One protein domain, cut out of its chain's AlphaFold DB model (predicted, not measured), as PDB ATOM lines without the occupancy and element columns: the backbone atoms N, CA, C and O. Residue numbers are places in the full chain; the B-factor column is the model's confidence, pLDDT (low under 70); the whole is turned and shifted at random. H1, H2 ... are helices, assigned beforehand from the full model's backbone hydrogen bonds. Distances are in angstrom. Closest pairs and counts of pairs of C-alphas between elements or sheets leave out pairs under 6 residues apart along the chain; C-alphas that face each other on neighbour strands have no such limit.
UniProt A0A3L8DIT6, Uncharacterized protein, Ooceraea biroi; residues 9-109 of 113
ATOM      1  N   GLU A   9      83.280 -15.323 112.043       88.12
ATOM      2  CA  GLU A   9      82.070 -16.044 112.439       88.12
ATOM      3  C   GLU A   9      82.089 -17.475 111.891       88.12
ATOM      4  O   GLU A   9      81.833 -18.417 112.647       88.12
ATOM      5  N   GLU A  10      82.517 -17.667 110.637       88.31
ATOM      6  CA  GLU A  10      82.736 -19.011 110.079       88.31
ATOM      7  C   GLU A  10      83.783 -19.803 110.883       88.31
ATOM      8  O   GLU A  10      83.610 -20.999 111.136       88.31
ATOM      9  N   VAL A  11      84.859 -19.149 111.339       90.25
ATOM     10  CA  VAL A  11      85.885 -19.793 112.175       90.25
ATOM     11  C   VAL A  11      85.317 -20.200 113.535       90.25
ATOM     12  O   VAL A  11      85.568 -21.319 113.987       90.25
ATOM     13  N   LYS A  12      84.526 -19.347 114.195       90.12
ATOM     14  CA  LYS A  12      83.885 -19.692 115.477       90.12
ATOM     15  C   LYS A  12      82.932 -20.874 115.334       90.12
ATOM     16  O   LYS A  12      82.942 -21.770 116.182       90.12
ATOM     17  N   GLU A  13      82.126 -20.891 114.276       91.00
ATOM     18  CA  GLU A  13      81.208 -21.995 114.004       91.00
ATOM     19  C   GLU A  13      81.969 -23.298 113.733       91.00
ATOM     20  O   GLU A  13      81.646 -24.336 114.318       91.00
ATOM     21  N   PHE A  14      83.041 -23.240 112.940       91.44
ATOM     22  CA  PHE A  14      83.921 -24.380 112.700       91.44
ATOM     23  C   PHE A  14      84.516 -24.939 114.001       91.44
ATOM     24  O   PHE A  14      84.427 -26.141 114.248       91.44
ATOM     25  N   LEU A  15      85.067 -24.081 114.869       92.31
ATOM     26  CA  LEU A  15      85.640 -24.502 116.154       92.31
ATOM     27  C   LEU A  15      84.582 -25.126 117.073       92.31
ATOM     28  O   LEU A  15      84.851 -26.126 117.739       92.31
ATOM     29  N   LYS A  16      83.359 -24.587 117.075       92.81
ATOM     30  CA  LYS A  16      82.241 -25.145 117.843       92.81
ATOM     31  C   LYS A  16      81.845 -26.537 117.345       92.81
ATOM     32  O   LYS A  16      81.646 -27.431 118.166       92.81
ATOM     33  N   ASN A  17      81.754 -26.732 116.034       94.38
ATOM     34  CA  ASN A  17      81.439 -28.037 115.450       94.38
ATOM     35  C   ASN A  17      82.557 -29.050 115.731       94.38
ATOM     36  O   ASN A  17      82.279 -30.160 116.179       94.38
ATOM     37  N   LEU A  18      83.818 -28.626 115.606       94.62
ATOM     38  CA  LEU A  18      84.984 -29.441 115.941       94.62
ATOM     39  C   LEU A  18      84.973 -29.887 117.411       94.62
ATOM     40  O   LEU A  18      85.267 -31.040 117.722       94.62
ATOM     41  N   HIS A  19      84.581 -28.996 118.325       94.81
ATOM     42  CA  HIS A  19      84.439 -29.331 119.738       94.81
ATOM     43  C   HIS A  19      83.421 -30.455 119.972       94.81
ATOM     44  O   HIS A  19      83.686 -31.379 120.741       94.81
ATOM     45  N   ILE A  20      82.275 -30.398 119.288       95.81
ATOM     46  CA  ILE A  20      81.218 -31.415 119.381       95.81
ATOM     47  C   ILE A  20      81.721 -32.755 118.837       95.81
ATOM     48  O   ILE A  20      81.531 -33.788 119.479       95.81
ATOM     49  N   GLU A  21      82.401 -32.744 117.689       95.31
ATOM     50  CA  GLU A  21      82.998 -33.944 117.096       95.31
ATOM     51  C   GLU A  21      84.017 -34.592 118.041       95.31
ATOM     52  O   GLU A  21      83.979 -35.804 118.264       95.31
ATOM     53  N   TYR A  22      84.881 -33.790 118.664       96.50
ATOM     54  CA  TYR A  22      85.872 -34.283 119.618       96.50
ATOM     55  C   TYR A  22      85.236 -34.842 120.891       96.50
ATOM     56  O   TYR A  22      85.648 -35.899 121.377       96.50
ATOM     57  N   GLN A  23      84.201 -34.189 121.418       95.25
ATOM     58  CA  GLN A  23      83.443 -34.710 122.555       95.25
ATOM     59  C   GLN A  23      82.775 -36.041 122.220       95.25
ATOM     60  O   GLN A  23      82.864 -36.993 122.997       95.25
ATOM     61  N   PHE A  24      82.139 -36.136 121.052       96.44
ATOM     62  CA  PHE A  24      81.484 -37.362 120.623       96.44
ATOM     63  C   PHE A  24      82.491 -38.499 120.412       96.44
ATOM     64  O   PHE A  24      82.310 -39.587 120.963       96.44
ATOM     65  N   GLY A  25      83.588 -38.246 119.696       95.31
ATOM     66  CA  GLY A  25      84.617 -39.256 119.447       95.31
ATOM     67  C   GLY A  25      85.356 -39.689 120.717       95.31
ATOM     68  O   GLY A  25      85.701 -40.864 120.862       95.31
ATOM     69  N   CYS A  26      85.540 -38.784 121.682       95.56
ATOM     70  CA  CYS A  26      86.155 -39.135 122.956       95.56
ATOM     71  C   CYS A  26      85.208 -39.911 123.886       95.56
ATOM     72  O   CYS A  26      85.579 -40.952 124.427       95.56
ATOM     73  N   HIS A  27      83.981 -39.425 124.086       94.00
ATOM     74  CA  HIS A  27      83.072 -39.987 125.091       94.00
ATOM     75  C   HIS A  27      82.221 -41.147 124.567       94.00
ATOM     76  O   HIS A  27      81.979 -42.101 125.308       94.00
ATOM     77  N   SER A  28      81.785 -41.090 123.307       94.56
ATOM     78  CA  SER A  28      80.915 -42.112 122.710       94.56
ATOM     79  C   SER A  28      81.729 -43.186 121.998       94.56
ATOM     80  O   SER A  28      81.560 -44.371 122.275       94.56
ATOM     81  N   GLU A  29      82.647 -42.780 121.117       94.31
ATOM     82  CA  GLU A  29      83.458 -43.731 120.341       94.31
ATOM     83  C   GLU A  29      84.704 -44.225 121.087       94.31
ATOM     84  O   GLU A  29      85.308 -45.210 120.665       94.31
ATOM     85  N   LYS A  30      85.080 -43.570 122.197       93.38
ATOM     86  CA  LYS A  30      86.223 -43.940 123.051       93.38
ATOM     87  C   LYS A  30      87.552 -44.016 122.296       93.38
ATOM     88  O   LYS A  30      88.408 -44.842 122.610       93.38
ATOM     89  N   LYS A  31      87.732 -43.150 121.297       95.38
ATOM     90  CA  LYS A  31      88.967 -43.085 120.507       95.38
ATOM     91  C   LYS A  31      90.023 -42.267 121.261       95.38
ATOM     92  O   LYS A  31      89.805 -41.069 121.475       95.38
ATOM     93  N   PRO A  32      91.165 -42.858 121.657       94.38
ATOM     94  CA  PRO A  32      92.179 -42.152 122.437       94.38
ATOM     95  C   PRO A  32      92.803 -40.973 121.687       94.38
ATOM     96  O   PRO A  32      93.115 -39.952 122.298       94.38
ATOM     97  N   GLU A  33      92.929 -41.074 120.364       95.75
ATOM     98  CA  GLU A  33      93.442 -40.001 119.515       95.75
ATOM     99  C   GLU A  33      92.523 -38.781 119.572       95.75
ATOM    100  O   GLU A  33      92.992 -37.653 119.697       95.75
ATOM    101  N   VAL A  34      91.207 -39.007 119.545       96.44
ATOM    102  CA  VAL A  34      90.211 -37.932 119.589       96.44
ATOM    103  C   VAL A  34      90.117 -37.325 120.987       96.44
ATOM    104  O   VAL A  34      90.013 -36.110 121.119       96.44
ATOM    105  N   CYS A  35      90.233 -38.135 122.044       96.38
ATOM    106  CA  CYS A  35      90.343 -37.609 123.405       96.38
ATOM    107  C   CYS A  35      91.579 -36.720 123.594       96.38
ATOM    108  O   CYS A  35      91.498 -35.705 124.281       96.38
ATOM    109  N   HIS A  36      92.708 -37.064 122.969       96.69
ATOM    110  CA  HIS A  36      93.890 -36.203 122.983       96.69
ATOM    111  C   HIS A  36      93.610 -34.856 122.304       96.69
ATOM    112  O   HIS A  36      93.881 -33.818 122.896       96.69
ATOM    113  N   LEU A  37      92.978 -34.874 121.125       96.50
ATOM    114  CA  LEU A  37      92.589 -33.658 120.401       96.50
ATOM    115  C   LEU A  37      91.577 -32.801 121.175       96.50
ATOM    116  O   LEU A  37      91.618 -31.573 121.106       96.50
ATOM    117  N   LEU A  38      90.680 -33.429 121.944       96.69
ATOM    118  CA  LEU A  38      89.793 -32.712 122.857       96.69
ATOM    119  C   LEU A  38      90.599 -31.983 123.942       96.69
ATOM    120  O   LEU A  38      90.300 -30.833 124.251       96.69
ATOM    121  N   GLY A  39      91.639 -32.623 124.483       95.56
ATOM    122  CA  GLY A  39      92.603 -31.982 125.381       95.56
ATOM    123  C   GLY A  39      93.299 -30.781 124.729       95.56
ATOM    124  O   GLY A  39      93.303 -29.701 125.318       95.56
ATOM    125  N   ASP A  40      93.791 -30.931 123.494       95.25
ATOM    126  CA  ASP A  40      94.451 -29.849 122.743       95.25
ATOM    127  C   ASP A  40      93.497 -28.662 122.509       95.25
ATOM    128  O   ASP A  40      93.902 -27.498 122.573       95.25
ATOM    129  N   TYR A  41      92.207 -28.944 122.288       96.06
ATOM    130  CA  TYR A  41      91.166 -27.926 122.151       96.06
ATOM    131  C   TYR A  41      91.006 -27.096 123.435       96.06
ATOM    132  O   TYR A  41      90.944 -25.865 123.375       96.06
ATOM    133  N   TYR A  42      90.962 -27.748 124.600       95.12
ATOM    134  CA  TYR A  42      90.889 -27.061 125.895       95.12
ATOM    135  C   TYR A  42      92.205 -26.382 126.300       95.12
ATOM    136  O   TYR A  42      92.206 -25.462 127.107       95.12
ATOM    137  N   GLU A  43      93.335 -26.793 125.738       92.75
ATOM    138  CA  GLU A  43      94.611 -26.108 125.948       92.75
ATOM    139  C   GLU A  43      94.707 -24.833 125.091       92.75
ATOM    140  O   GLU A  43      95.079 -23.773 125.591       92.75
ATOM    141  N   SER A  44      94.348 -24.925 123.804       90.88
ATOM    142  CA  SER A  44      94.693 -23.905 122.802       90.88
ATOM    143  C   SER A  44      93.541 -22.982 122.399       90.88
ATOM    144  O   SER A  44      93.784 -21.839 122.023       90.88
ATOM    145  N   ILE A  45      92.295 -23.466 122.428       91.88
ATOM    146  CA  ILE A  45      91.127 -22.732 121.903       91.88
ATOM    147  C   ILE A  45      90.260 -22.209 123.045       91.88
ATOM    148  O   ILE A  45      89.864 -21.044 123.052       91.88
ATOM    149  N   LYS A  46      89.970 -23.063 124.028       90.12
ATOM    150  CA  LYS A  46      89.205 -22.699 125.220       90.12
ATOM    151  C   LYS A  46      90.060 -22.998 126.451       90.12
ATOM    152  O   LYS A  46      89.887 -24.094 126.969       90.12
ATOM    153  N   PRO A  47      90.941 -22.070 126.885       87.25
ATOM    154  CA  PRO A  47      92.055 -22.313 127.808       87.25
ATOM    155  C   PRO A  47      91.588 -22.684 129.224       87.25
ATOM    156  O   PRO A  47      91.667 -21.897 130.165       87.25
ATOM    157  N   ASP A  48      91.092 -23.905 129.362       91.56
ATOM    158  CA  ASP A  48      90.724 -24.564 130.603       91.56
ATOM    159  C   ASP A  48      91.763 -25.657 130.853       91.56
ATOM    160  O   ASP A  48      91.625 -26.816 130.450       91.56
ATOM    161  N   LEU A  49      92.869 -25.240 131.469       89.62
ATOM    162  CA  LEU A  49      94.032 -26.095 131.700       89.62
ATOM    163  C   LEU A  49      93.717 -27.239 132.673       89.62
ATOM    164  O   LEU A  49      94.312 -28.311 132.563       89.62
ATOM    165  N   GLU A  50      92.781 -27.036 133.604       90.62
ATOM    166  CA  GLU A  50      92.344 -28.077 134.536       90.62
ATOM    167  C   GLU A  50      91.575 -29.170 133.795       90.62
ATOM    168  O   GLU A  50      91.875 -30.359 133.950       90.62
ATOM    169  N   GLN A  51      90.630 -28.773 132.937       93.12
ATOM    170  CA  GLN A  51      89.876 -29.709 132.114       93.12
ATOM    171  C   GLN A  51      90.780 -30.427 131.101       93.12
ATOM    172  O   GLN A  51      90.688 -31.650 130.970       93.12
ATOM    173  N   ALA A  52      91.699 -29.711 130.444       94.88
ATOM    174  CA  ALA A  52      92.681 -30.305 129.537       94.88
ATOM    175  C   ALA A  52      93.545 -31.360 130.251       94.88
ATOM    176  O   ALA A  52      93.634 -32.506 129.803       94.88
ATOM    177  N   ALA A  53      94.119 -31.018 131.411       94.94
ATOM    178  CA  ALA A  53      94.929 -31.941 132.202       94.94
ATOM    179  C   ALA A  53      94.134 -33.181 132.643       94.94
ATOM    180  O   ALA A  53      94.656 -34.298 132.593       94.94
ATOM    181  N   ALA A  54      92.868 -33.013 133.036       95.19
ATOM    182  CA  ALA A  54      91.997 -34.128 133.400       95.19
ATOM    183  C   ALA A  54      91.749 -35.079 132.217       95.19
ATOM    184  O   ALA A  54      91.827 -36.300 132.387       95.19
ATOM    185  N   ILE A  55      91.513 -34.540 131.017       95.88
ATOM    186  CA  ILE A  55      91.317 -35.331 129.795       95.88
ATOM    187  C   ILE A  55      92.598 -36.083 129.428       95.88
ATOM    188  O   ILE A  55      92.543 -37.291 129.184       95.88
ATOM    189  N   TYR A  56      93.759 -35.421 129.441       96.81
ATOM    190  CA  TYR A  56      95.035 -36.083 129.159       96.81
ATOM    191  C   TYR A  56      95.336 -37.198 130.159       96.81
ATOM    192  O   TYR A  56      95.727 -38.292 129.748       96.81
ATOM    193  N   LYS A  57      95.077 -36.969 131.452       96.31
ATOM    194  CA  LYS A  57      95.222 -37.993 132.491       96.31
ATOM    195  C   LYS A  57      94.314 -39.189 132.229       96.31
ATOM    196  O   LYS A  57      94.795 -40.312 132.153       96.31
ATOM    197  N   ALA A  58      93.014 -38.954 132.048       96.12
ATOM    198  CA  ALA A  58      92.053 -40.023 131.796       96.12
ATOM    199  C   ALA A  58      92.392 -40.798 130.516       96.12
ATOM    200  O   ALA A  58      92.227 -42.014 130.463       96.12
ATOM    201  N   THR A  59      92.898 -40.111 129.492       96.06
ATOM    202  CA  THR A  59      93.295 -40.750 128.234       96.06
ATOM    203  C   THR A  59      94.556 -41.598 128.406       96.06
ATOM    204  O   THR A  59      94.631 -42.706 127.878       96.06
ATOM    205  N   CYS A  60      95.534 -41.095 129.163       96.38
ATOM    206  CA  CYS A  60      96.736 -41.835 129.533       96.38
ATOM    207  C   CYS A  60      96.386 -43.101 130.327       96.38
ATOM    208  O   CYS A  60      96.761 -44.196 129.918       96.38
ATOM    209  N   ASP A  61      95.608 -42.958 131.403       95.75
ATOM    210  CA  ASP A  61      95.304 -44.044 132.337       95.75
ATOM    211  C   ASP A  61      94.423 -45.135 131.708       95.75
ATOM    212  O   ASP A  61      94.652 -46.322 131.925       95.75
ATOM    213  N   ASN A  62      93.410 -44.749 130.921       95.25
ATOM    214  CA  ASN A  62      92.422 -45.703 130.405       95.25
ATOM    215  C   ASN A  62      92.838 -46.358 129.085       95.25
ATOM    216  O   ASN A  62      92.430 -47.486 128.812       95.25
ATOM    217  N   TYR A  63      93.622 -45.664 128.254       94.81
ATOM    218  CA  TYR A  63      93.962 -46.130 126.905       94.81
ATOM    219  C   TYR A  63      95.465 -46.335 126.683       94.81
ATOM    220  O   TYR A  63      95.862 -46.704 125.582       94.81
ATOM    221  N   ASN A  64      96.310 -46.104 127.698       94.44
ATOM    222  CA  ASN A  64      97.776 -46.181 127.600       94.44
ATOM    223  C   ASN A  64      98.344 -45.343 126.441       94.44
ATOM    224  O   ASN A  64      99.339 -45.697 125.803       94.44
ATOM    225  N   TYR A  65      97.695 -44.217 126.144       96.00
ATOM    226  CA  TYR A  65      98.063 -43.382 125.011       96.00
ATOM    227  C   TYR A  65      99.240 -42.473 125.382       96.00
ATOM    228  O   TYR A  65      99.074 -41.417 125.998       96.00
ATOM    229  N   GLY A  66     100.449 -42.892 124.995       94.94
ATOM    230  CA  GLY A  66     101.708 -42.281 125.435       94.94
ATOM    231  C   GLY A  66     101.824 -40.772 125.185       94.94
ATOM    232  O   GLY A  66     102.399 -40.064 126.009       94.94
ATOM    233  N   ARG A  67     101.222 -40.242 124.108       95.19
ATOM    234  CA  ARG A  67     101.203 -38.789 123.851       95.19
ATOM    235  C   ARG A  67     100.416 -38.025 124.914       95.19
ATOM    236  O   ARG A  67     100.879 -36.986 125.374       95.19
ATOM    237  N   SER A  68      99.266 -38.549 125.342       95.75
ATOM    238  CA  SER A  68      98.493 -37.950 126.439       95.75
ATOM    239  C   SER A  68      99.236 -38.043 127.766       95.75
ATOM    240  O   SER A  68      99.188 -37.101 128.546       95.75
ATOM    241  N   CYS A  69      99.962 -39.137 128.008       96.44
ATOM    242  CA  CYS A  69     100.799 -39.268 129.201       96.44
ATOM    243  C   CYS A  69     101.908 -38.209 129.241       96.44
ATOM    244  O   CYS A  69     102.101 -37.569 130.272       96.44
ATOM    245  N   ALA A  70     102.602 -37.996 128.118       95.50
ATOM    246  CA  ALA A  70     103.639 -36.973 128.005       95.50
ATOM    247  C   ALA A  70     103.063 -35.571 128.249       95.50
ATOM    248  O   ALA A  70     103.546 -34.861 129.127       95.50
ATOM    249  N   LYS A  71     101.958 -35.233 127.567       94.94
ATOM    250  CA  LYS A  71     101.250 -33.963 127.766       94.94
ATOM    251  C   LYS A  71     100.838 -33.758 129.220       94.94
ATOM    252  O   LYS A  71     101.133 -32.719 129.794       94.94
ATOM    253  N   PHE A  72     100.212 -34.747 129.857       95.31
ATOM    254  CA  PHE A  72      99.845 -34.653 131.272       95.31
ATOM    255  C   PHE A  72     101.065 -34.464 132.194       95.31
ATOM    256  O   PHE A  72     100.978 -33.742 133.190       95.31
ATOM    257  N   GLY A  73     102.204 -35.073 131.849       93.00
ATOM    258  CA  GLY A  73     103.483 -34.850 132.520       93.00
ATOM    259  C   GLY A  73     103.915 -33.382 132.494       93.00
ATOM    260  O   GLY A  73     104.293 -32.850 133.539       93.00
ATOM    261  N   ASP A  74     103.766 -32.704 131.354       90.88
ATOM    262  CA  ASP A  74     104.068 -31.272 131.226       90.88
ATOM    263  C   ASP A  74     103.182 -30.425 132.155       90.88
ATOM    264  O   ASP A  74     103.684 -29.570 132.889       90.88
ATOM    265  N   PHE A  75     101.875 -30.716 132.218       87.38
ATOM    266  CA  PHE A  75     100.953 -30.039 133.145       87.38
ATOM    267  C   PHE A  75     101.364 -30.223 134.610       87.38
ATOM    268  O   PHE A  75     101.314 -29.278 135.402       87.38
ATOM    269  N   LYS A  76     101.796 -31.431 134.990       87.88
ATOM    270  CA  LYS A  76     102.257 -31.713 136.355       87.88
ATOM    271  C   LYS A  76     103.562 -31.007 136.694       87.88
ATOM    272  O   LYS A  76     103.674 -30.463 137.791       87.88
ATOM    273  N   ALA A  77     104.504 -30.959 135.757       84.94
ATOM    274  CA  ALA A  77     105.750 -30.231 135.943       84.94
ATOM    275  C   ALA A  77     105.498 -28.731 136.175       84.94
ATOM    276  O   ALA A  77     106.127 -28.126 137.043       84.94
ATOM    277  N   VAL A  78     104.542 -28.132 135.456       80.31
ATOM    278  CA  VAL A  78     104.169 -26.719 135.635       80.31
ATOM    279  C   VAL A  78     103.493 -26.459 136.992       80.31
ATOM    280  O   VAL A  78     103.836 -25.472 137.655       80.31
ATOM    281  N   ASP A  79     102.587 -27.331 137.454       78.56
ATOM    282  CA  ASP A  79     101.981 -27.226 138.801       78.56
ATOM    283  C   ASP A  79     103.050 -27.291 139.906       78.56
ATOM    284  O   ASP A  79     103.065 -26.504 140.854       78.56
ATOM    285  N   GLU A  80     104.019 -28.190 139.763       76.81
ATOM    286  CA  GLU A  80     105.089 -28.332 140.747       76.81
ATOM    287  C   GLU A  80     106.058 -27.140 140.726       76.81
ATOM    288  O   GLU A  80     106.426 -26.605 141.778       76.81
ATOM    289  N   LEU A  81     106.403 -26.638 139.537       69.38
ATOM    290  CA  LEU A  81     107.220 -25.433 139.383       69.38
ATOM    291  C   LEU A  81     106.558 -24.204 140.013       69.38
ATOM    292  O   LEU A  81     107.239 -23.409 140.669       69.38
ATOM    293  N   SER A  82     105.244 -24.049 139.858       72.25
ATOM    294  CA  SER A  82     104.504 -22.934 140.455       72.25
ATOM    295  C   SER A  82     104.481 -23.016 141.989       72.25
ATOM    296  O   SER A  82     104.710 -21.995 142.647       72.25
ATOM    297  N   ARG A  83     104.372 -24.214 142.582       73.75
ATOM    298  CA  ARG A  83     104.558 -24.413 144.037       73.75
ATOM    299  C   ARG A  83     105.961 -24.030 144.507       73.75
ATOM    300  O   ARG A  83     106.101 -23.307 145.496       73.75
ATOM    301  N   ILE A  84     107.005 -24.453 143.791       73.81
ATOM    302  CA  ILE A  84     108.399 -24.099 144.113       73.81
ATOM    303  C   ILE A  84     108.605 -22.578 144.036       73.81
ATOM    304  O   ILE A  84     109.298 -22.001 144.881       73.81
ATOM    305  N   LEU A  85     107.988 -21.906 143.057       72.81
ATOM    306  CA  LEU A  85     108.056 -20.451 142.914       72.81
ATOM    307  C   LEU A  85     107.424 -19.730 144.109       72.81
ATOM    308  O   LEU A  85     108.013 -18.779 144.626       72.81
ATOM    309  N   ILE A  86     106.262 -20.200 144.575       71.06
ATOM    310  CA  ILE A  86     105.583 -19.664 145.762       71.06
ATOM    311  C   ILE A  86     106.478 -19.825 146.995       71.06
ATOM    312  O   ILE A  86     106.706 -18.850 147.713       71.06
ATOM    313  N   ILE A  87     107.067 -21.007 147.195       70.56
ATOM    314  CA  ILE A  87     107.977 -21.271 148.321       70.56
ATOM    315  C   ILE A  87     109.198 -20.338 148.265       70.56
ATOM    316  O   ILE A  87     109.532 -19.695 149.264       70.56
ATOM    317  N   LYS A  88     109.840 -20.183 147.098       81.19
ATOM    318  CA  LYS A  88     110.970 -19.249 146.924       81.19
ATOM    319  C   LYS A  88     110.571 -17.801 147.217       81.19
ATOM    320  O   LYS A  88     111.318 -17.088 147.889       81.19
ATOM    321  N   LYS A  89     109.396 -17.366 146.753       79.00
ATOM    322  CA  LYS A  89     108.877 -16.010 146.984       79.00
ATOM    323  C   LYS A  89     108.581 -15.773 148.469       79.00
ATOM    324  O   LYS A  89     108.978 -14.737 148.998       79.00
ATOM    325  N   CYS A  90     108.001 -16.751 149.164       72.56
ATOM    326  CA  CYS A  90     107.812 -16.719 150.617       72.56
ATOM    327  C   CYS A  90     109.140 -16.593 151.373       72.56
ATOM    328  O   CYS A  90     109.252 -15.733 152.241       72.56
ATOM    329  N   ILE A  91     110.171 -17.372 151.024       83.56
ATOM    330  CA  ILE A  91     111.493 -17.278 151.672       83.56
ATOM    331  C   ILE A  91     112.106 -15.881 151.493       83.56
ATOM    332  O   ILE A  91     112.679 -15.336 152.436       83.56
ATOM    333  N   ILE A  92     111.978 -15.276 150.306       81.69
ATOM    334  CA  ILE A  92     112.462 -13.911 150.042       81.69
ATOM    335  C   ILE A  92     111.713 -12.890 150.906       81.69
ATOM    336  O   ILE A  92     112.344 -12.015 151.500       81.69
ATOM    337  N   ILE A  93     110.387 -13.014 151.011       79.19
ATOM    338  CA  ILE A  93     109.553 -12.133 151.841       79.19
ATOM    339  C   ILE A  93     109.921 -12.275 153.322       79.19
ATOM    340  O   ILE A  93     110.137 -11.264 153.988       79.19
ATOM    341  N   ILE A  94     110.078 -13.503 153.825       78.00
ATOM    342  CA  ILE A  94     110.482 -13.771 155.214       78.00
ATOM    343  C   ILE A  94     111.874 -13.185 155.489       78.00
ATOM    344  O   ILE A  94     112.057 -12.478 156.478       78.00
ATOM    345  N   LYS A  95     112.850 -13.388 154.590       79.44
ATOM    346  CA  LYS A  95     114.182 -12.770 154.712       79.44
ATOM    347  C   LYS A  95     114.107 -11.241 154.735       79.44
ATOM    348  O   LYS A  95     114.788 -10.615 155.542       79.44
ATOM    349  N   LYS A  96     113.270 -10.633 153.888       77.69
ATOM    350  CA  LYS A  96     113.064  -9.177 153.860       77.69
ATOM    351  C   LYS A  96     112.439  -8.671 155.165       77.69
ATOM    352  O   LYS A  96     112.856  -7.628 155.656       77.69
ATOM    353  N   PHE A  97     111.493  -9.415 155.738       70.94
ATOM    354  CA  PHE A  97     110.860  -9.081 157.014       70.94
ATOM    355  C   PHE A  97     111.860  -9.127 158.176       70.94
ATOM    356  O   PHE A  97     111.976  -8.145 158.901       70.94
ATOM    357  N   ILE A  98     112.657 -10.201 158.278       70.00
ATOM    358  CA  ILE A  98     113.689 -10.353 159.318       70.00
ATOM    359  C   ILE A  98     114.710  -9.206 159.250       70.00
ATOM    360  O   ILE A  98     115.008  -8.591 160.270       70.00
ATOM    361  N   ILE A  99     115.207  -8.864 158.056       64.31
ATOM    362  CA  ILE A  99     116.178  -7.769 157.879       64.31
ATOM    363  C   ILE A  99     115.572  -6.407 158.264       64.31
ATOM    364  O   ILE A  99     116.254  -5.586 158.874       64.31
ATOM    365  N   ASN A 100     114.295  -6.162 157.949       56.41
ATOM    366  CA  ASN A 100     113.641  -4.887 158.255       56.41
ATOM    367  C   ASN A 100     113.360  -4.722 159.765       56.41
ATOM    368  O   ASN A 100     113.507  -3.631 160.310       56.41
ATOM    369  N   THR A 101     113.070  -5.813 160.484       54.72
ATOM    370  CA  THR A 101     112.966  -5.793 161.957       54.72
ATOM    371  C   THR A 101     114.312  -5.570 162.659       54.72
ATOM    372  O   THR A 101     114.347  -4.939 163.715       54.72
ATOM    373  N   SER A 102     115.433  -5.990 162.059       54.53
ATOM    374  CA  SER A 102     116.785  -5.706 162.578       54.53
ATOM    375  C   SER A 102     117.196  -4.236 162.424       54.53
ATOM    376  O   SER A 102     117.986  -3.735 163.221       54.53
ATOM    377  N   GLY A 103     116.658  -3.532 161.420       49.22
ATOM    378  CA  GLY A 103     116.892  -2.097 161.208       49.22
ATOM    379  C   GLY A 103     116.151  -1.204 162.209       49.22
ATOM    380  O   GLY A 103     116.647  -0.140 162.575       49.22
ATOM    381  N   PHE A 104     115.005  -1.659 162.725       41.72
ATOM    382  CA  PHE A 104     114.224  -0.912 163.717       41.72
ATOM    383  C   PHE A 104     114.835  -0.968 165.130       41.72
ATOM    384  O   PHE A 104     114.706  -0.019 165.897       41.72
ATOM    385  N   TYR A 105     115.577  -2.032 165.464       42.75
ATOM    386  CA  TYR A 105     116.289  -2.133 166.747       42.75
ATOM    387  C   TYR A 105     117.585  -1.309 166.813       42.75
ATOM    388  O   TYR A 105     118.060  -1.021 167.913       42.75
ATOM    389  N   PHE A 106     118.157  -0.899 165.675       38.69
ATOM    390  CA  PHE A 106     119.398  -0.113 165.660       38.69
ATOM    391  C   PHE A 106     119.162   1.404 165.767       38.69
ATOM    392  O   PHE A 106     120.007   2.108 166.312       38.69
ATOM    393  N   HIS A 107     118.004   1.918 165.332       38.47
ATOM    394  CA  HIS A 107     117.715   3.360 165.381       38.47
ATOM    395  C   HIS A 107     117.127   3.842 166.724       38.47
ATOM    396  O   HIS A 107     117.128   5.036 167.010       38.47
ATOM    397  N   VAL A 108     116.657   2.933 167.589       41.41
ATOM    398  CA  VAL A 108     116.115   3.280 168.922       41.41
ATOM    399  C   VAL A 108     117.208   3.328 170.005       41.41
ATOM    400  O   VAL A 108     116.969   3.808 171.108       41.41
ATOM    401  N   LYS A 109     118.442   2.894 169.707       41.19
ATOM    402  CA  LYS A 109     119.533   2.844 170.698       41.19
ATOM    403  C   LYS A 109     120.463   4.067 170.713       41.19
ATOM    404  O   LYS A 109     121.414   4.063 171.481       41.19
TER     405      LYS A 109
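AT A GLANCE: This is residues 9 to 109 of the 113 residues of an uncharacterized protein of Ooceraea biroi (UniProt A0A3L8DIT6). A small, compact helical head is drawn out into one long arm: H2, H3, the later part of H1 and the beginning of H4 make the head, and the rest of H4 sticks out from it as a single helix, with residues 77 to 109 standing free. At the other side of the head, residues 9 to 14 of H1 also stick out. The printed part has 101 residues with four named helices, H1, H2, H3 and H4 along the chain, and no named strand; the class is all helix. The whole is extended, with a radius of gyration of the C-alphas of 22.7 A and spans of 77 by 37 by 15 A, the arm making the length.

IN THESE COORDINATES: H1, residues 9 to 27, begins at C-alpha 9 (82.070, -16.044, 112.439) and is 27.1 A long from first to last C-alpha. H2 is residues 32 to 44, 18.4 A, and H3 is residues 49 to 63, 20.6 A. H4, residues 66 to 107, runs 62.7 A from C-alpha 66 (101.708, -42.281, 125.435) to C-alpha 107 (117.715, 3.360, 165.381).

HOW THE PARTS SIT: H1 touches H2 with residues 19 to 27 alone, at a steep tilt of 40 degrees, opposite ways; their closest C-alphas, of Cys 26 and Cys 35, are 4.5 A apart. H2, H3 and H4 are an up and down bundle, each helix running against the one before it. H2 and H3 touch at a shallow tilt of 12 degrees, closest at the C-alphas of Gly 39 and Ala 52, 4.5 A. H4 touches H3 with residues 66 to 75 alone, at a steep tilt of 42 degrees, closest at the C-alphas of Tyr 56 and Ser 68, 4.8 A. Each of these three pairs is a helical hairpin. H1 is apart from H3 and H4. Every O i to N i+4 pair is within hydrogen-bond range in H1, H2 and H3, and 35 of 38 are in H4.

THE WHOLE: The C-alphas farthest apart, of Glu 29 and Lys 109, are 77.5 A apart. The printed part has no cut, and its three links are tight. The mean pLDDT of the printed part is 85.0, with residue 81 and residues 99 to 109 under 70.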